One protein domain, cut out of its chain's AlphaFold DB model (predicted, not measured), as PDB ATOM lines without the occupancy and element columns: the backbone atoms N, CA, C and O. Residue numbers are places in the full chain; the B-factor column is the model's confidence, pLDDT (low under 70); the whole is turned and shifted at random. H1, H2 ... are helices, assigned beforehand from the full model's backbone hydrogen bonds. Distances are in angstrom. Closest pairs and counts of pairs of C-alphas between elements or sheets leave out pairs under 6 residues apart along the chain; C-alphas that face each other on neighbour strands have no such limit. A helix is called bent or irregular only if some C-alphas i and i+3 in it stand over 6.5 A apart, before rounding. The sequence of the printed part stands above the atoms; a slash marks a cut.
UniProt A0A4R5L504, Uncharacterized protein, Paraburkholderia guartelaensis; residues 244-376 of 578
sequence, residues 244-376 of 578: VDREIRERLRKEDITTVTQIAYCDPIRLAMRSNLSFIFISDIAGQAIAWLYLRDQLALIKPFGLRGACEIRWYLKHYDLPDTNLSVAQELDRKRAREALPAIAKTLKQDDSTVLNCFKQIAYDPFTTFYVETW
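AT A GLANCE: This is residues 244 to 376 of the 578 residues of an uncharacterized protein of Paraburkholderia guartelaensis (UniProt A0A4R5L504). Three crossed helices, H4a, H5 and H7, make the core of an elongated body; the long helix H6 stands across one end, and a small head of three short helices, H1, H2 and H3, sits at the other. H4 is bent: its arm H4a runs from the head into the core, and H4b folds back to pack on H6, while H8 packs on H4a and H5. The printed part has 133 residues with eight named helices, H1 to H8 in order, and no named strand: all helix, mostly crossed. It is compact, with a radius of gyration of the C-alphas of 16.1 A, and spans 50 by 31 by 21 A.

HOW THE PARTS SIT: Begin at H1, residues 246 to 254, which only just touches H3, residues 268 to 275, with 3 pairs of C-alphas within 8 A, the closest Arg 251 and Ser 275 at 6.0 A. Next look at H2, residues 260 to 265, apart from H1. H4, residues 279 to 305, was assigned as one helix by its hydrogen bonds, but is bent: C-alphas 294 and 297 are 9.6 A apart. Its arms are H4a, 279 to 294, and H4b, 297 to 305, at a steep tilt of 64 degrees. H4a touches H2, closest C-alphas Ala 264 and Ala 286 at 4.6 A, at a steep tilt of 66 degrees, opposite ways. With residues 279 to 286 alone it touches H3, closest C-alphas Ala 272 and Phe 279 at 5.3 A. H5, residues 310 to 320, touches H7, residues 353 to 365, closest C-alphas Arg 314 and Ala 364 at 4.4 A, at a steep tilt of 59 degrees. H6, residues 329 to 349, touches H5 with residues 331 to 339 alone, closest C-alphas His 319 and Arg 335 at 4.8 A. H6 also touches H4b, closest C-alphas Ile 302 and Ile 345 at 6.5 A. H8, residues 367 to 375, is about perpendicular to H5 at 85 degrees and touches it, closest C-alphas Cys 311 and Val 373 at 5.4 A. Every O i to N i+4 pair is within hydrogen-bond range in H1, H2, H3, H5, H7 and H8; H4a has 11 of 12, H6 15 of 17, and H4b 1 of 5, beside 4 of 6 O i to N i+3 pairs.

IN THESE COORDINATES: Find C-alpha 246 at (168.179, 153.737, 146.080), where H1 begins. H4a measures 23.5 A from its first C-alpha to its last, H4b 15.4 A, H5 15.0 A and H7 18.0 A. H4b is irregular, C-alphas 301 and 304 being 7.0 A apart. H6, 30.4 A long, is only just irregular, with C-alphas 340 and 343 6.8 A apart, and has a kink of 29 degrees near residue 343. H8 ends at C-alpha 375, (168.174, 175.201, 161.998).

THE WHOLE: The C-alphas of Lys 254 and Thr 325 are the two farthest apart, at 52.0 A. The printed part has no cut and no long link; H5 to H6 is short, the others tight. The mean pLDDT of the printed part is 94.5, and no printed residue is under 70.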
ATOM      1  N   VAL A 244     172.019 159.490 150.068       96.31
ATOM      2  CA  VAL A 244     170.797 159.157 149.323       96.31
ATOM      3  C   VAL A 244     170.996 157.886 148.504       96.31
ATOM      4  O   VAL A 244     171.414 157.904 147.348       96.31
ATOM      5  N   ASP A 245     170.667 156.753 149.119       95.19
ATOM      6  CA  ASP A 245     170.659 155.467 148.436       95.19
ATOM      7  C   ASP A 245     169.410 155.275 147.549       95.19
ATOM      8  O   ASP A 245     168.531 156.137 147.412       95.19
ATOM      9  N   ARG A 246     169.320 154.098 146.923       89.88
ATOM     10  CA  ARG A 246     168.179 153.737 146.080       89.88
ATOM     11  C   ARG A 246     166.856 153.757 146.850       89.88
ATOM     12  O   ARG A 246     165.856 154.161 146.264       89.88
ATOM     13  N   GLU A 247     166.820 153.308 148.103       88.62
ATOM     14  CA  GLU A 247     165.590 153.249 148.899       88.62
ATOM     15  C   GLU A 247     165.101 154.658 149.252       88.62
ATOM     16  O   GLU A 247     163.924 154.972 149.060       88.62
ATOM     17  N   ILE A 248     166.007 155.531 149.690       94.12
ATOM     18  CA  ILE A 248     165.722 156.933 150.005       94.12
ATOM     19  C   ILE A 248     165.247 157.667 148.755       94.12
ATOM     20  O   ILE A 248     164.228 158.356 148.803       94.12
ATOM     21  N   ARG A 249     165.906 157.462 147.611       94.19
ATOM     22  CA  ARG A 249     165.470 158.035 146.334       94.19
ATOM     23  C   ARG A 249     164.057 157.590 145.956       94.19
ATOM     24  O   ARG A 249     163.258 158.416 145.535       94.19
ATOM     25  N   GLU A 250     163.720 156.311 146.122       88.06
ATOM     26  CA  GLU A 250     162.357 155.829 145.858       88.06
ATOM     27  C   GLU A 250     161.326 156.436 146.817       88.06
ATOM     28  O   GLU A 250     160.196 156.708 146.414       88.06
ATOM     29  N   ARG A 251     161.699 156.682 148.077       90.19
ATOM     30  CA  ARG A 251     160.836 157.381 149.041       90.19
ATOM     31  C   ARG A 251     160.610 158.837 148.650       90.19
ATOM     32  O   ARG A 251     159.475 159.287 148.690       90.19
ATOM     33  N   LEU A 252     161.660 159.547 148.247       94.31
ATOM     34  CA  LEU A 252     161.562 160.929 147.772       94.31
ATOM     35  C   LEU A 252     160.728 161.015 146.486       94.31
ATOM     36  O   LEU A 252     159.831 161.850 146.395       94.31
ATOM     37  N   ARG A 253     160.919 160.075 145.553       91.62
ATOM     38  CA  ARG A 253     160.138 159.988 144.312       91.62
ATOM     39  C   ARG A 253     158.645 159.776 144.561       91.62
ATOM     40  O   ARG A 253     157.837 160.343 143.837       91.62
ATOM     41  N   LYS A 254     158.263 158.998 145.583       87.44
ATOM     42  CA  LYS A 254     156.851 158.843 145.994       87.44
ATOM     43  C   LYS A 254     156.216 160.147 146.480       87.44
ATOM     44  O   LYS A 254     154.996 160.244 146.487       87.44
ATOM     45  N   GLU A 255     157.032 161.118 146.881       92.56
ATOM     46  CA  GLU A 255     156.596 162.454 147.284       92.56
ATOM     47  C   GLU A 255     156.808 163.508 146.191       92.56
ATOM     48  O   GLU A 255     156.803 164.703 146.488       92.56
ATOM     49  N   ASP A 256     156.978 163.058 144.943       93.62
ATOM     50  CA  ASP A 256     157.187 163.880 143.746       93.62
ATOM     51  C   ASP A 256     158.505 164.674 143.753       93.62
ATOM     52  O   ASP A 256     158.641 165.694 143.077       93.62
ATOM     53  N   ILE A 257     159.500 164.190 144.505       95.38
ATOM     54  CA  ILE A 257     160.852 164.747 144.546       95.38
ATOM     55  C   ILE A 257     161.778 163.854 143.713       95.38
ATOM     56  O   ILE A 257     162.180 162.771 144.146       95.38
ATOM     57  N   THR A 258     162.094 164.298 142.498       93.88
ATOM     58  CA  THR A 258     162.882 163.564 141.493       93.88
ATOM     59  C   THR A 258     164.218 164.223 141.149       93.88
ATOM     60  O   THR A 258     165.110 163.526 140.663       93.88
ATOM     61  N   THR A 259     164.393 165.510 141.458       95.50
ATOM     62  CA  THR A 259     165.583 166.310 141.104       95.50
ATOM     63  C   THR A 259     166.313 166.885 142.320       95.50
ATOM     64  O   THR A 259     165.714 167.065 143.385       95.50
ATOM     65  N   VAL A 260     167.604 167.218 142.173       96.44
ATOM     66  CA  VAL A 260     168.368 167.902 143.236       96.44
ATOM     67  C   VAL A 260     167.789 169.293 143.494       96.44
ATOM     68  O   VAL A 260     167.652 169.706 144.645       96.44
ATOM     69  N   THR A 261     167.353 169.978 142.434       96.12
ATOM     70  CA  THR A 261     166.707 171.296 142.514       96.12
ATOM     71  C   THR A 261     165.460 171.288 143.402       96.12
ATOM     72  O   THR A 261     165.287 172.172 144.239       96.12
ATOM     73  N   GLN A 262     164.602 170.269 143.275       96.44
ATOM     74  CA  GLN A 262     163.426 170.136 144.137       96.44
ATOM     75  C   GLN A 262     163.808 169.935 145.606       96.44
ATOM     76  O   GLN A 262     163.154 170.507 146.471       96.44
ATOM     77  N   ILE A 263     164.859 169.163 145.906       97.12
ATOM     78  CA  ILE A 263     165.320 168.975 147.290       97.12
ATOM     79  C   ILE A 263     165.826 170.294 147.880       97.12
ATOM     80  O   ILE A 263     165.470 170.615 149.011       97.12
ATOM     81  N   ALA A 264     166.612 171.063 147.118       96.88
ATOM     82  CA  ALA A 264     167.203 172.319 147.580       96.88
ATOM     83  C   ALA A 264     166.150 173.326 148.081       96.88
ATOM     84  O   ALA A 264     166.360 173.984 149.101       96.88
ATOM     85  N   TYR A 265     165.008 173.400 147.391       96.44
ATOM     86  CA  TYR A 265     164.001 174.448 147.597       96.44
ATOM     87  C   TYR A 265     162.640 173.948 148.106       96.44
ATOM     88  O   TYR A 265     161.693 174.729 148.205       96.44
ATOM     89  N   CYS A 266     162.505 172.662 148.442       95.50
ATOM     90  CA  CYS A 266     161.282 172.154 149.061       95.50
ATOM     91  C   CYS A 266     161.157 172.580 150.530       95.50
ATOM     92  O   CYS A 266     162.144 172.854 151.205       95.50
ATOM     93  N   ASP A 267     159.923 172.582 151.042       95.81
ATOM     94  CA  ASP A 267     159.660 172.700 152.477       95.81
ATOM     95  C   ASP A 267     160.194 171.445 153.202       95.81
ATOM     96  O   ASP A 267     159.631 170.350 153.036       95.81
ATOM     97  N   PRO A 268     161.247 171.577 154.032       95.50
ATOM     98  CA  PRO A 268     161.918 170.435 154.640       95.50
ATOM     99  C   PRO A 268     161.065 169.770 155.722       95.50
ATOM    100  O   PRO A 268     161.194 168.568 155.956       95.50
ATOM    101  N   ILE A 269     160.147 170.502 156.361       94.56
ATOM    102  CA  ILE A 269     159.215 169.930 157.340       94.56
ATOM    103  C   ILE A 269     158.171 169.100 156.620       94.56
ATOM    104  O   ILE A 269     157.912 167.956 157.005       94.56
ATOM    105  N   ARG A 270     157.588 169.654 155.556       93.88
ATOM    106  CA  ARG A 270     156.612 168.935 154.740       93.88
ATOM    107  C   ARG A 270     157.228 167.681 154.144       93.88
ATOM    108  O   ARG A 270     156.611 166.617 154.217       93.88
ATOM    109  N   LEU A 271     158.445 167.776 153.612       95.38
ATOM    110  CA  LEU A 271     159.147 166.622 153.070       95.38
ATOM    111  C   LEU A 271     159.473 165.597 154.162       95.38
ATOM    112  O   LEU A 271     159.208 164.411 153.965       95.38
ATOM    113  N   ALA A 272     159.960 166.018 155.334       94.69
ATOM    114  CA  ALA A 272     160.230 165.117 156.458       94.69
ATOM    115  C   ALA A 272     158.966 164.401 156.963       94.69
ATOM    116  O   ALA A 272     159.044 163.239 157.365       94.69
ATOM    117  N   MET A 273     157.809 165.067 156.938       92.06
ATOM    118  CA  MET A 273     156.524 164.483 157.336       92.06
ATOM    119  C   MET A 273     155.943 163.534 156.291       92.06
ATOM    120  O   MET A 273     155.418 162.486 156.652       92.06
ATOM    121  N   ARG A 274     156.039 163.888 155.009       91.50
ATOM    122  CA  ARG A 274     155.525 163.073 153.903       91.50
ATOM    123  C   ARG A 274     156.379 161.826 153.674       91.50
ATOM    124  O   ARG A 274     155.880 160.710 153.721       91.50
ATOM    125  N   SER A 275     157.692 162.016 153.551       92.56
ATOM    126  CA  SER A 275     158.642 160.923 153.317       92.56
ATOM    127  C   SER A 275     158.940 160.094 154.568       92.56
ATOM    128  O   SER A 275     159.525 159.017 154.456       92.56
ATOM    129  N   ASN A 276     158.601 160.600 155.761       91.75
ATOM    130  CA  ASN A 276     159.030 160.103 157.073       91.75
ATOM    131  C   ASN A 276     160.558 159.980 157.268       91.75
ATOM    132  O   ASN A 276     161.021 159.229 158.128       91.75
ATOM    133  N   LEU A 277     161.377 160.692 156.496       93.94
ATOM    134  CA  LEU A 277     162.822 160.797 156.744       93.94
ATOM    135  C   LEU A 277     163.091 161.802 157.867       93.94
ATOM    136  O   LEU A 277     162.361 162.787 157.963       93.94
ATOM    137  N   SER A 278     164.081 161.561 158.741       93.06
ATOM    138  CA  SER A 278     164.409 162.479 159.855       93.06
ATOM    139  C   SER A 278     164.572 163.915 159.354       93.06
ATOM    140  O   SER A 278     165.132 164.138 158.282       93.06
ATOM    141  N   PHE A 279     164.086 164.884 160.130       93.56
ATOM    142  CA  PHE A 279     164.200 166.298 159.769       93.56
ATOM    143  C   PHE A 279     165.661 166.734 159.595       93.56
ATOM    144  O   PHE A 279     165.973 167.483 158.670       93.56
ATOM    145  N   ILE A 280     166.559 166.205 160.431       91.44
ATOM    146  CA  ILE A 280     168.001 166.465 160.341       91.44
ATOM    147  C   ILE A 280     168.546 165.936 159.013       91.44
ATOM    148  O   ILE A 280     169.250 166.653 158.315       91.44
ATOM    149  N   PHE A 281     168.164 164.715 158.626       94.75
ATOM    150  CA  PHE A 281     168.580 164.129 157.351       94.75
ATOM    151  C   PHE A 281     168.056 164.923 156.147       94.75
ATOM    152  O   PHE A 281     168.805 165.171 155.212       94.75
ATOM    153  N   ILE A 282     166.789 165.357 156.166       96.50
ATOM    154  CA  ILE A 282     166.232 166.187 155.087       96.50
ATOM    155  C   ILE A 282     166.963 167.531 154.985       96.50
ATOM    156  O   ILE A 282     167.326 167.943 153.888       96.50
ATOM    157  N   SER A 283     167.210 168.187 156.120       94.88
ATOM    158  CA  SER A 283     167.948 169.456 156.157       94.88
ATOM    159  C   SER A 283     169.379 169.285 155.640       94.88
ATOM    160  O   SER A 283     169.890 170.146 154.930       94.88
ATOM    161  N   ASP A 284     169.996 168.140 155.939       95.56
ATOM    162  CA  ASP A 284     171.333 167.787 155.477       95.56
ATOM    163  C   ASP A 284     171.406 167.671 153.954       95.56
ATOM    164  O   ASP A 284     172.187 168.363 153.301       95.56
ATOM    165  N   ILE A 285     170.553 166.824 153.370       97.50
ATOM    166  CA  ILE A 285     170.548 166.612 151.921       97.50
ATOM    167  C   ILE A 285     170.090 167.865 151.171       97.50
ATOM    168  O   ILE A 285     170.533 168.078 150.050       97.50
ATOM    169  N   ALA A 286     169.262 168.722 151.776       97.44
ATOM    170  CA  ALA A 286     168.901 170.012 151.201       97.44
ATOM    171  C   ALA A 286     170.071 171.003 151.213       97.44
ATOM    172  O   ALA A 286     170.330 171.650 150.198       97.44
ATOM    173  N   GLY A 287     170.850 171.053 152.297       96.94
ATOM    174  CA  GLY A 287     172.104 171.803 152.337       96.94
ATOM    175  C   GLY A 287     173.115 171.311 151.294       96.94
ATOM    176  O   GLY A 287     173.749 172.120 150.614       96.94
ATOM    177  N   GLN A 288     173.244 169.991 151.113       97.81
ATOM    178  CA  GLN A 288     174.064 169.412 150.041       97.81
ATOM    179  C   GLN A 288     173.519 169.765 148.648       97.81
ATOM    180  O   GLN A 288     174.292 170.126 147.763       97.81
ATOM    181  N   ALA A 289     172.198 169.693 148.461       98.06
ATOM    182  CA  ALA A 289     171.534 170.001 147.201       98.06
ATOM    183  C   ALA A 289     171.793 171.441 146.760       98.06
ATOM    184  O   ALA A 289     172.166 171.651 145.608       98.06
ATOM    185  N   ILE A 290     171.692 172.415 147.673       98.25
ATOM    186  CA  ILE A 290     172.011 173.816 147.367       98.25
ATOM    187  C   ILE A 290     173.452 173.932 146.875       98.25
ATOM    188  O   ILE A 290     173.671 174.451 145.789       98.25
ATOM    189  N   ALA A 291     174.438 173.401 147.605       98.19
ATOM    190  CA  ALA A 291     175.835 173.464 147.166       98.19
ATOM    191  C   ALA A 291     176.057 172.776 145.805       98.19
ATOM    192  O   ALA A 291     176.818 173.269 144.968       98.19
ATOM    193  N   TRP A 292     175.359 171.665 145.555       97.81
ATOM    194  CA  TRP A 292     175.431 170.938 144.293       97.81
ATOM    195  C   TRP A 292     174.856 171.732 143.112       97.81
ATOM    196  O   TRP A 292     175.392 171.630 142.012       97.81
ATOM    197  N   LEU A 293     173.836 172.578 143.305       97.19
ATOM    198  CA  LEU A 293     173.312 173.425 142.223       97.19
ATOM    199  C   LEU A 293     174.377 174.367 141.639       97.19
ATOM    200  O   LEU A 293     174.378 174.597 140.428       97.19
ATOM    201  N   TYR A 294     175.300 174.848 142.478       97.56
ATOM    202  CA  TYR A 294     176.385 175.750 142.077       97.56
ATOM    203  C   TYR A 294     177.647 175.004 141.623       97.56
ATOM    204  O   TYR A 294     178.270 175.396 140.640       97.56
ATOM    205  N   LEU A 295     178.034 173.931 142.323       97.19
ATOM    206  CA  LEU A 295     179.320 173.249 142.111       97.19
ATOM    207  C   LEU A 295     179.215 171.951 141.295       97.19
ATOM    208  O   LEU A 295     180.215 171.476 140.759       97.19
ATOM    209  N   ARG A 296     178.022 171.357 141.183       95.94
ATOM    210  CA  ARG A 296     177.761 170.080 140.495       95.94
ATOM    211  C   ARG A 296     178.749 168.993 140.941       95.94
ATOM    212  O   ARG A 296     179.005 168.835 142.136       95.94
ATOM    213  N   ASP A 297     179.332 168.252 140.000       95.56
ATOM    214  CA  ASP A 297     180.315 167.203 140.288       95.56
ATOM    215  C   ASP A 297     181.594 167.747 140.966       95.56
ATOM    216  O   ASP A 297     182.307 166.988 141.627       95.56
ATOM    217  N   GLN A 298     181.870 169.058 140.894       97.12
ATOM    218  CA  GLN A 298     183.014 169.665 141.583       97.12
ATOM    219  C   GLN A 298     182.837 169.713 143.108       97.12
ATOM    220  O   GLN A 298     183.835 169.793 143.825       97.12
ATOM    221  N   LEU A 299     181.606 169.591 143.629       97.38
ATOM    222  CA  LEU A 299     181.356 169.519 145.074       97.38
ATOM    223  C   LEU A 299     182.134 168.359 145.716       97.38
ATOM    224  O   LEU A 299     182.682 168.505 146.804       97.38
ATOM    225  N   ALA A 300     182.247 167.222 145.022       96.56
ATOM    226  CA  ALA A 300     182.996 166.066 145.511       96.56
ATOM    227  C   ALA A 300     184.491 166.367 145.724       96.56
ATOM    228  O   ALA A 300     185.108 165.784 146.614       96.56
ATOM    229  N   LEU A 301     185.061 167.297 144.948       97.81
ATOM    230  CA  LEU A 301     186.479 167.657 145.016       97.81
ATOM    231  C   LEU A 301     186.820 168.478 146.263       97.81
ATOM    232  O   LEU A 301     187.959 168.431 146.723       97.81
ATOM    233  N   ILE A 302     185.852 169.211 146.823       97.69
ATOM    234  CA  ILE A 302     186.075 170.070 147.995       97.69
ATOM    235  C   ILE A 302     185.678 169.415 149.325       97.69
ATOM    236  O   ILE A 302     186.011 169.935 150.389       97.69
ATOM    237  N   LYS A 303     185.055 168.228 149.291       96.19
ATOM    238  CA  LYS A 303     184.733 167.445 150.498       96.19
ATOM    239  C   LYS A 303     185.940 167.157 151.402       96.19
ATOM    240  O   LYS A 303     185.770 167.270 152.615       96.19
ATOM    241  N   PRO A 304     187.152 166.845 150.890       97.00
ATOM    242  CA  PRO A 304     188.330 166.647 151.741       97.00
ATOM    243  C   PRO A 304     188.718 167.872 152.581       97.00
ATOM    244  O   PRO A 304     189.413 167.720 153.582       97.00
ATOM    245  N   PHE A 305     188.245 169.071 152.218       96.69
ATOM    246  CA  PHE A 305     188.417 170.299 153.002       96.69
ATOM    247  C   PHE A 305     187.318 170.500 154.062       96.69
ATOM    248  O   PHE A 305     187.256 171.551 154.691       96.69
ATOM    249  N   GLY A 306     186.430 169.518 154.258       94.44
ATOM    250  CA  GLY A 306     185.297 169.607 155.183       94.44
ATOM    251  C   GLY A 306     184.081 170.354 154.622       94.44
ATOM    252  O   GLY A 306     183.145 170.627 155.365       94.44
ATOM    253  N   LEU A 307     184.066 170.677 153.325       96.75
ATOM    254  CA  LEU A 307     182.986 171.423 152.670       96.75
ATOM    255  C   LEU A 307     182.015 170.464 151.971       96.75
ATOM    256  O   LEU A 307     182.112 170.226 150.768       96.75
ATOM    257  N   ARG A 308     181.106 169.858 152.742       96.12
ATOM    258  CA  ARG A 308     180.169 168.840 152.230       96.12
ATOM    259  C   ARG A 308     178.894 169.430 151.627       96.12
ATOM    260  O   ARG A 308     178.380 168.869 150.660       96.12
ATOM    261  N   GLY A 309     178.393 170.534 152.172       97.06
ATOM    262  CA  GLY A 309     177.198 171.216 151.692       97.06
ATOM    263  C   GLY A 309     177.211 172.710 152.002       97.06
ATOM    264  O   GLY A 309     178.223 173.293 152.395       97.06
ATOM    265  N   ALA A 310     176.062 173.352 151.801       97.50
ATOM    266  CA  ALA A 310     175.927 174.795 151.930       97.50
ATOM    267  C   ALA A 310     176.135 175.296 153.368       97.50
ATOM    268  O   ALA A 310     176.668 176.388 153.569       97.50
ATOM    269  N   CYS A 311     175.774 174.487 154.371       95.31
ATOM    270  CA  CYS A 311     175.994 174.815 155.777       95.31
ATOM    271  C   CYS A 311     177.487 174.964 156.089       95.31
ATOM    272  O   CYS A 311     177.898 175.990 156.628       95.31
ATOM    273  N   GLU A 312     178.313 173.982 155.716       95.75
ATOM    274  CA  GLU A 312     179.757 174.031 155.949       95.75
ATOM    275  C   GLU A 312     180.426 175.164 155.159       95.75
ATOM    276  O   GLU A 312     181.299 175.842 155.694       95.75
ATOM    277  N   ILE A 313     179.969 175.440 153.931       97.88
ATOM    278  CA  ILE A 313     180.448 176.582 153.131       97.88
ATOM    279  C   ILE A 313     180.132 177.917 153.821       97.88
ATOM    280  O   ILE A 313     180.982 178.809 153.874       97.88
ATOM    281  N   ARG A 314     178.939 178.061 154.407       96.50
ATOM    282  CA  ARG A 314     178.573 179.252 155.185       96.50
ATOM    283  C   ARG A 314     179.410 179.399 156.450       96.50
ATOM    284  O   ARG A 314     179.850 180.508 156.746       96.50
ATOM    285  N   TRP A 315     179.653 178.314 157.182       93.50
ATOM    286  CA  TRP A 315     180.554 178.344 158.337       93.50
ATOM    287  C   TRP A 315     181.972 178.727 157.918       93.50
ATOM    288  O   TRP A 315     182.542 179.643 158.497       93.50
ATOM    289  N   TYR A 316     182.505 178.131 156.855       96.44
ATOM    290  CA  TYR A 316     183.799 178.513 156.298       96.44
ATOM    291  C   TYR A 316     183.878 180.018 156.000       96.44
ATOM    292  O   TYR A 316     184.810 180.687 156.451       96.44
ATOM    293  N   LEU A 317     182.868 180.579 155.324       97.38
ATOM    294  CA  LEU A 317     182.829 182.010 155.025       97.38
ATOM    295  C   LEU A 317     182.723 182.887 156.268       97.38
ATOM    296  O   LEU A 317     183.407 183.900 156.348       97.38
ATOM    297  N   LYS A 318     181.937 182.481 157.268       93.88
ATOM    298  CA  LYS A 318     181.840 183.209 158.538       93.88
ATOM    299  C   LYS A 318     183.208 183.369 159.201       93.88
ATOM    300  O   LYS A 318     183.466 184.416 159.780       93.88
ATOM    301  N   HIS A 319     184.066 182.354 159.116       93.44
ATOM    302  CA  HIS A 319     185.421 182.402 159.666       93.44
ATOM    303  C   HIS A 319     186.376 183.174 158.743       93.44
ATOM    304  O   HIS A 319     187.217 183.930 159.227       93.44
ATOM    305  N   TYR A 320     186.219 183.043 157.424       96.50
ATOM    306  CA  TYR A 320     186.998 183.786 156.430       96.50
ATOM    307  C   TYR A 320     186.791 185.313 156.529       96.50
ATOM    308  O   TYR A 320     187.766 186.073 156.498       96.50
ATOM    309  N   ASP A 321     185.536 185.744 156.697       96.00
ATOM    310  CA  ASP A 321     185.099 187.147 156.751       96.00
ATOM    311  C   ASP A 321     185.229 187.778 158.158       96.00
ATOM    312  O   ASP A 321     184.810 188.919 158.364       96.00
ATOM    313  N   LEU A 322     185.819 187.077 159.141       92.50
ATOM    314  CA  LEU A 322     186.096 187.658 160.461       92.50
ATOM    315  C   LEU A 322     186.964 188.931 160.328       92.50
ATOM    316  O   LEU A 322     187.954 188.912 159.586       92.50
ATOM    317  N   PRO A 323     186.636 190.020 161.057       92.62
ATOM    318  CA  PRO A 323     187.341 191.298 160.948       92.62
ATOM    319  C   PRO A 323     188.805 191.182 161.378       92.62
ATOM    320  O   PRO A 323     189.176 190.272 162.117       92.62
ATOM    321  N   ASP A 324     189.649 192.118 160.935       90.12
ATOM    322  CA  ASP A 324     191.085 192.074 161.236       90.12
ATOM    323  C   ASP A 324     191.421 192.393 162.706       90.12
ATOM    324  O   ASP A 324     192.435 191.920 163.218       90.12
ATOM    325  N   THR A 325     190.539 193.109 163.405       91.56
ATOM    326  CA  THR A 325     190.720 193.578 164.786       91.56
ATOM    327  C   THR A 325     189.706 192.951 165.753       91.56
ATOM    328  O   THR A 325     188.646 192.484 165.343       91.56
ATOM    329  N   ASN A 326     190.020 192.966 167.055       88.31
ATOM    330  CA  ASN A 326     189.139 192.524 168.154       88.31
ATOM    331  C   ASN A 326     188.695 191.047 168.102       88.31
ATOM    332  O   ASN A 326     187.596 190.717 168.544       88.31
ATOM    333  N   LEU A 327     189.533 190.151 167.569       83.06
ATOM    334  CA  LEU A 327     189.263 188.714 167.593       83.06
ATOM    335  C   LEU A 327     189.828 188.057 168.851       83.06
ATOM    336  O   LEU A 327     190.932 188.371 169.292       83.06
ATOM    337  N   SER A 328     189.100 187.076 169.377       82.56
ATOM    338  CA  SER A 328     189.680 186.109 170.309       82.56
ATOM    339  C   SER A 328     190.744 185.251 169.609       82.56
ATOM    340  O   SER A 328     190.710 185.059 168.392       82.56
ATOM    341  N   VAL A 329     191.654 184.658 170.387       78.50
ATOM    342  CA  VAL A 329     192.717 183.771 169.871       78.50
ATOM    343  C   VAL A 329     192.152 182.630 169.009       78.50
ATOM    344  O   VAL A 329     192.727 182.280 167.981       78.50
ATOM    345  N   ALA A 330     191.004 182.064 169.397       75.19
ATOM    346  CA  ALA A 330     190.340 181.005 168.635       75.19
ATOM    347  C   ALA A 330     189.821 181.508 167.278       75.19
ATOM    348  O   ALA A 330     190.062 180.883 166.248       75.19
ATOM    349  N   GLN A 331     189.173 182.676 167.263       84.88
ATOM    350  CA  GLN A 331     188.670 183.299 166.038       84.88
ATOM    351  C   GLN A 331     189.800 183.678 165.077       84.88
ATOM    352  O   GLN A 331     189.669 183.487 163.870       84.88
ATOM    353  N   GLU A 332     190.920 184.185 165.594       90.00
ATOM    354  CA  GLU A 332     192.092 184.490 164.775       90.00
ATOM    355  C   GLU A 332     192.666 183.229 164.117       90.00
ATOM    356  O   GLU A 332     192.956 183.234 162.916       90.00
ATOM    357  N   LEU A 333     192.777 182.136 164.879       88.75
ATOM    358  CA  LEU A 333     193.246 180.851 164.368       88.75
ATOM    359  C   LEU A 333     192.315 180.299 163.286       88.75
ATOM    360  O   LEU A 333     192.792 179.850 162.241       88.75
ATOM    361  N   ASP A 334     191.003 180.340 163.504       88.44
ATOM    362  CA  ASP A 334     190.068 179.813 162.518       88.44
ATOM    363  C   ASP A 334     189.997 180.681 161.256       88.44
ATOM    364  O   ASP A 334     189.946 180.142 160.150       88.44
ATOM    365  N   ARG A 335     190.074 182.011 161.391       95.38
ATOM    366  CA  ARG A 335     190.200 182.928 160.248       95.38
ATOM    367  C   ARG A 335     191.448 182.616 159.437       95.38
ATOM    368  O   ARG A 335     191.384 182.534 158.211       95.38
ATOM    369  N   LYS A 336     192.586 182.437 160.116       95.81
ATOM    370  CA  LYS A 336     193.855 182.084 159.475       95.81
ATOM    371  C   LYS A 336     193.721 180.778 158.691       95.81
ATOM    372  O   LYS A 336     194.029 180.767 157.505       95.81
ATOM    373  N   ARG A 337     193.173 179.724 159.308       93.94
ATOM    374  CA  ARG A 337     192.917 178.431 158.645       93.94
ATOM    375  C   ARG A 337     192.012 178.570 157.421       93.94
ATOM    376  O   ARG A 337     192.318 177.998 156.381       93.94
ATOM    377  N   ALA A 338     190.924 179.335 157.528       96.06
ATOM    378  CA  ALA A 338     190.010 179.562 156.412       96.06
ATOM    379  C   ALA A 338     190.709 180.293 155.252       96.06
ATOM    380  O   ALA A 338     190.638 179.843 154.112       96.06
ATOM    381  N   ARG A 339     191.453 181.373 155.531       97.38
ATOM    382  CA  ARG A 339     192.197 182.123 154.500       97.38
ATOM    383  C   ARG A 339     193.316 181.292 153.859       97.38
ATOM    384  O   ARG A 339     193.507 181.377 152.652       97.38
ATOM    385  N   GLU A 340     194.015 180.463 154.634       97.31
ATOM    386  CA  GLU A 340     195.065 179.564 154.130       97.31
ATOM    387  C   GLU A 340     194.512 178.410 153.278       97.31
ATOM    388  O   GLU A 340     195.205 177.917 152.386       97.31
ATOM    389  N   ALA A 341     193.268 177.982 153.512       97.62
ATOM    390  CA  ALA A 341     192.631 176.918 152.740       97.62
ATOM    391  C   ALA A 341     192.123 177.382 151.361       97.62
ATOM    392  O   ALA A 341     192.091 176.567 150.434       97.62
ATOM    393  N   LEU A 342     191.761 178.664 151.193       98.38
ATOM    394  CA  LEU A 342     191.158 179.176 149.951       98.38
ATOM    395  C   LEU A 342     191.995 178.874 148.691       98.38
ATOM    396  O   LEU A 342     191.422 178.309 147.758       98.38
ATOM    397  N   PRO A 343     193.320 179.129 148.647       98.50
ATOM    398  CA  PRO A 343     194.112 178.857 147.446       98.50
ATOM    399  C   PRO A 343     194.177 177.362 147.103       98.50
ATOM    400  O   PRO A 343     194.215 176.976 145.934       98.50
ATOM    401  N   ALA A 344     194.168 176.488 148.117       98.25
ATOM    402  CA  ALA A 344     194.164 175.041 147.914       98.25
ATOM    403  C   ALA A 344     192.819 174.555 147.346       98.25
ATOM    404  O   ALA A 344     192.797 173.716 146.440       98.25
ATOM    405  N   ILE A 345     191.710 175.118 147.833       98.31
ATOM    406  CA  ILE A 345     190.363 174.865 147.312       98.31
ATOM    407  C   ILE A 345     190.259 175.366 145.863       98.31
ATOM    408  O   ILE A 345     189.849 174.609 144.984       98.31
ATOM    409  N   ALA A 346     190.699 176.596 145.590       98.38
ATOM    410  CA  ALA A 346     190.662 177.208 144.262       98.38
ATOM    411  C   ALA A 346     191.476 176.419 143.232       98.38
ATOM    412  O   ALA A 346     190.963 176.042 142.173       98.38
ATOM    413  N   LYS A 347     192.698 176.020 143.600       98.50
ATOM    414  CA  LYS A 347     193.529 175.122 142.790       98.50
ATOM    415  C   LYS A 347     192.835 173.788 142.501       98.50
ATOM    416  O   LYS A 347     192.926 173.289 141.382       98.50
ATOM    417  N   THR A 348     192.144 173.217 143.487       98.25
ATOM    418  CA  THR A 348     191.416 171.944 143.342       98.25
ATOM    419  C   THR A 348     190.236 172.075 142.375       98.25
ATOM    420  O   THR A 348     190.023 171.197 141.538       98.25
ATOM    421  N   LEU A 349     189.517 173.199 142.434       98.00
ATOM    422  CA  LEU A 349     188.408 173.529 141.535       98.00
ATOM    423  C   LEU A 349     188.859 174.022 140.149       98.00
ATOM    424  O   LEU A 349     188.032 174.134 139.246       98.00
ATOM    425  N   LYS A 350     190.160 174.286 139.961       98.00
ATOM    426  CA  LYS A 350     190.734 174.911 138.756       98.00
ATOM    427  C   LYS A 350     190.089 176.269 138.443       98.00
ATOM    428  O   LYS A 350     189.828 176.588 137.285       98.00
ATOM    429  N   GLN A 351     189.830 177.049 139.486       98.06
ATOM    430  CA  GLN A 351     189.296 178.407 139.419       98.06
ATOM    431  C   GLN A 351     190.213 179.348 140.200       98.06
ATOM    432  O   GLN A 351     191.037 178.893 140.993       98.06
ATOM    433  N   ASP A 352     190.103 180.653 139.970       98.31
ATOM    434  CA  ASP A 352     190.791 181.640 140.797       98.31
ATOM    435  C   ASP A 352     190.075 181.840 142.146       98.31
ATOM    436  O   ASP A 352     188.867 181.612 142.278       98.31
ATOM    437  N   ASP A 353     190.826 182.304 143.145       98.19
ATOM    438  CA  ASP A 353     190.347 182.521 144.512       98.19
ATOM    439  C   ASP A 353     189.107 183.428 144.566       98.19
ATOM    440  O   ASP A 353     188.202 183.190 145.369       98.19
ATOM    441  N   SER A 354     189.032 184.450 143.705       98.00
ATOM    442  CA  SER A 354     187.922 185.407 143.713       98.00
ATOM    443  C   SER A 354     186.631 184.797 143.162       98.00
ATOM    444  O   SER A 354     185.561 185.007 143.741       98.00
ATOM    445  N   THR A 355     186.730 183.967 142.119       98.19
ATOM    446  CA  THR A 355     185.601 183.212 141.564       98.19
ATOM    447  C   THR A 355     185.057 182.210 142.577       98.19
ATOM    448  O   THR A 355     183.843 182.167 142.800       98.19
ATOM    449  N   VAL A 356     185.933 181.458 143.256       98.31
ATOM    450  CA  VAL A 356     185.517 180.514 144.307       98.31
ATOM    451  C   VAL A 356     184.860 181.244 145.468       98.31
ATOM    452  O   VAL A 356     183.790 180.838 145.921       98.31
ATOM    453  N   LEU A 357     185.451 182.352 145.922       98.19
ATOM    454  CA  LEU A 357     184.893 183.140 147.013       98.19
ATOM    455  C   LEU A 357     183.517 183.713 146.651       98.19
ATOM    456  O   LEU A 357     182.607 183.675 147.477       98.19
ATOM    457  N   ASN A 358     183.331 184.207 145.423       98.44
ATOM    458  CA  ASN A 358     182.029 184.683 144.962       98.44
ATOM    459  C   ASN A 358     180.997 183.544 144.907       98.44
ATOM    460  O   ASN A 358     179.890 183.705 145.414       98.44
ATOM    461  N   CYS A 359     181.370 182.377 144.371       98.44
ATOM    462  CA  CYS A 359     180.515 181.187 144.359       98.44
ATOM    463  C   CYS A 359     180.096 180.778 145.782       98.44
ATOM    464  O   CYS A 359     178.910 180.608 146.063       98.44
ATOM    465  N   PHE A 360     181.048 180.719 146.718       98.50
ATOM    466  CA  PHE A 360     180.765 180.408 148.118       98.50
ATOM    467  C   PHE A 360     179.833 181.437 148.752       98.50
ATOM    468  O   PHE A 360     178.946 181.053 149.511       98.50
ATOM    469  N   LYS A 361     179.982 182.727 148.422       98.31
ATOM    470  CA  LYS A 361     179.084 183.778 148.916       98.31
ATOM    471  C   LYS A 361     177.661 183.579 148.401       98.31
ATOM    472  O   LYS A 361     176.735 183.676 149.199       98.31
ATOM    473  N   GLN A 362     177.476 183.230 147.127       98.31
ATOM    474  CA  GLN A 362     176.146 182.905 146.594       98.31
ATOM    475  C   GLN A 362     175.518 181.714 147.333       98.31
ATOM    476  O   GLN A 362     174.375 181.799 147.768       98.31
ATOM    477  N   ILE A 363     176.288 180.646 147.573       98.31
ATOM    478  CA  ILE A 363     175.818 179.477 148.332       98.31
ATOM    479  C   ILE A 363     175.459 179.859 149.776       98.31
ATOM    480  O   ILE A 363     174.398 179.483 150.267       98.31
ATOM    481  N   ALA A 364     176.326 180.596 150.473       97.31
ATOM    482  CA  ALA A 364     176.162 180.913 151.893       97.31
ATOM    483  C   ALA A 364     175.047 181.927 152.179       97.31
ATOM    484  O   ALA A 364     174.402 181.856 153.233       97.31
ATOM    485  N   TYR A 365     174.832 182.868 151.260       96.56
ATOM    486  CA  TYR A 365     173.790 183.888 151.369       96.56
ATOM    487  C   TYR A 365     172.487 183.508 150.665       96.56
ATOM    488  O   TYR A 365     171.529 184.279 150.738       96.56
ATOM    489  N   ASP A 366     172.402 182.315 150.067       97.25
ATOM    490  CA  ASP A 366     171.121 181.754 149.648       97.25
ATOM    491  C   ASP A 366     170.153 181.752 150.859       97.25
ATOM    492  O   ASP A 366     170.531 181.346 151.976       97.25
ATOM    493  N   PRO A 367     168.911 182.246 150.697       93.75
ATOM    494  CA  PRO A 367     167.946 182.285 151.785       93.75
ATOM    495  C   PRO A 367     167.748 180.922 152.448       93.75
ATOM    496  O   PRO A 367     167.645 180.864 153.675       93.75
ATOM    497  N   PHE A 368     167.742 179.827 151.689       95.25
ATOM    498  CA  PHE A 368     167.553 178.480 152.217       95.25
ATOM    499  C   PHE A 368     168.791 177.998 152.968       95.25
ATOM    500  O   PHE A 368     168.643 177.423 154.041       95.25
ATOM    501  N   THR A 369     170.005 178.327 152.516       95.94
ATOM    502  CA  THR A 369     171.228 178.071 153.301       95.94
ATOM    503  C   THR A 369     171.196 178.788 154.640       95.94
ATOM    504  O   THR A 369     171.566 178.209 155.659       95.94
ATOM    505  N   THR A 370     170.717 180.037 154.663       91.62
ATOM    506  CA  THR A 370     170.529 180.773 155.918       91.62
ATOM    507  C   THR A 370     169.606 180.011 156.852       91.62
ATOM    508  O   THR A 370     169.981 179.753 157.988       91.62
ATOM    509  N   PHE A 371     168.437 179.598 156.362       91.75
ATOM    510  CA  PHE A 371     167.517 178.783 157.147       91.75
ATOM    511  C   PHE A 371     168.184 177.516 157.664       91.75
ATOM    512  O   PHE A 371     168.157 177.271 158.865       91.75
ATOM    513  N   TYR A 372     168.821 176.747 156.780       92.81
ATOM    514  CA  TYR A 372     169.443 175.495 157.168       92.81
ATOM    515  C   TYR A 372     170.519 175.712 158.220       92.81
ATOM    516  O   TYR A 372     170.481 174.997 159.204       92.81
ATOM    517  N   VAL A 373     171.378 176.728 158.116       89.81
ATOM    518  CA  VAL A 373     172.374 177.024 159.158       89.81
ATOM    519  C   VAL A 373     171.744 177.433 160.485       89.81
ATOM    520  O   VAL A 373     172.194 176.945 161.515       89.81
ATOM    521  N   GLU A 374     170.691 178.254 160.484       82.62
ATOM    522  CA  GLU A 374     170.003 178.609 161.736       82.62
ATOM    523  C   GLU A 374     169.259 177.404 162.349       82.62
ATOM    524  O   GLU A 374     169.095 177.312 163.562       82.62
ATOM    525  N   THR A 375     168.813 176.447 161.527       82.38
ATOM    526  CA  THR A 375     168.174 175.201 161.998       82.38
ATOM    527  C   THR A 375     169.182 174.109 162.344       82.38
ATOM    528  O   THR A 375     168.887 173.196 163.121       82.38
ATOM    529  N   TRP A 376     170.379 174.184 161.764       79.56
ATOM    530  CA  TRP A 376     171.461 173.242 161.957       79.56
ATOM    531  C   TRP A 376     172.135 173.597 163.260       79.56
ATOM    532  O   TRP A 376     173.107 174.344 163.321       79.56
TER     533      TRP A 376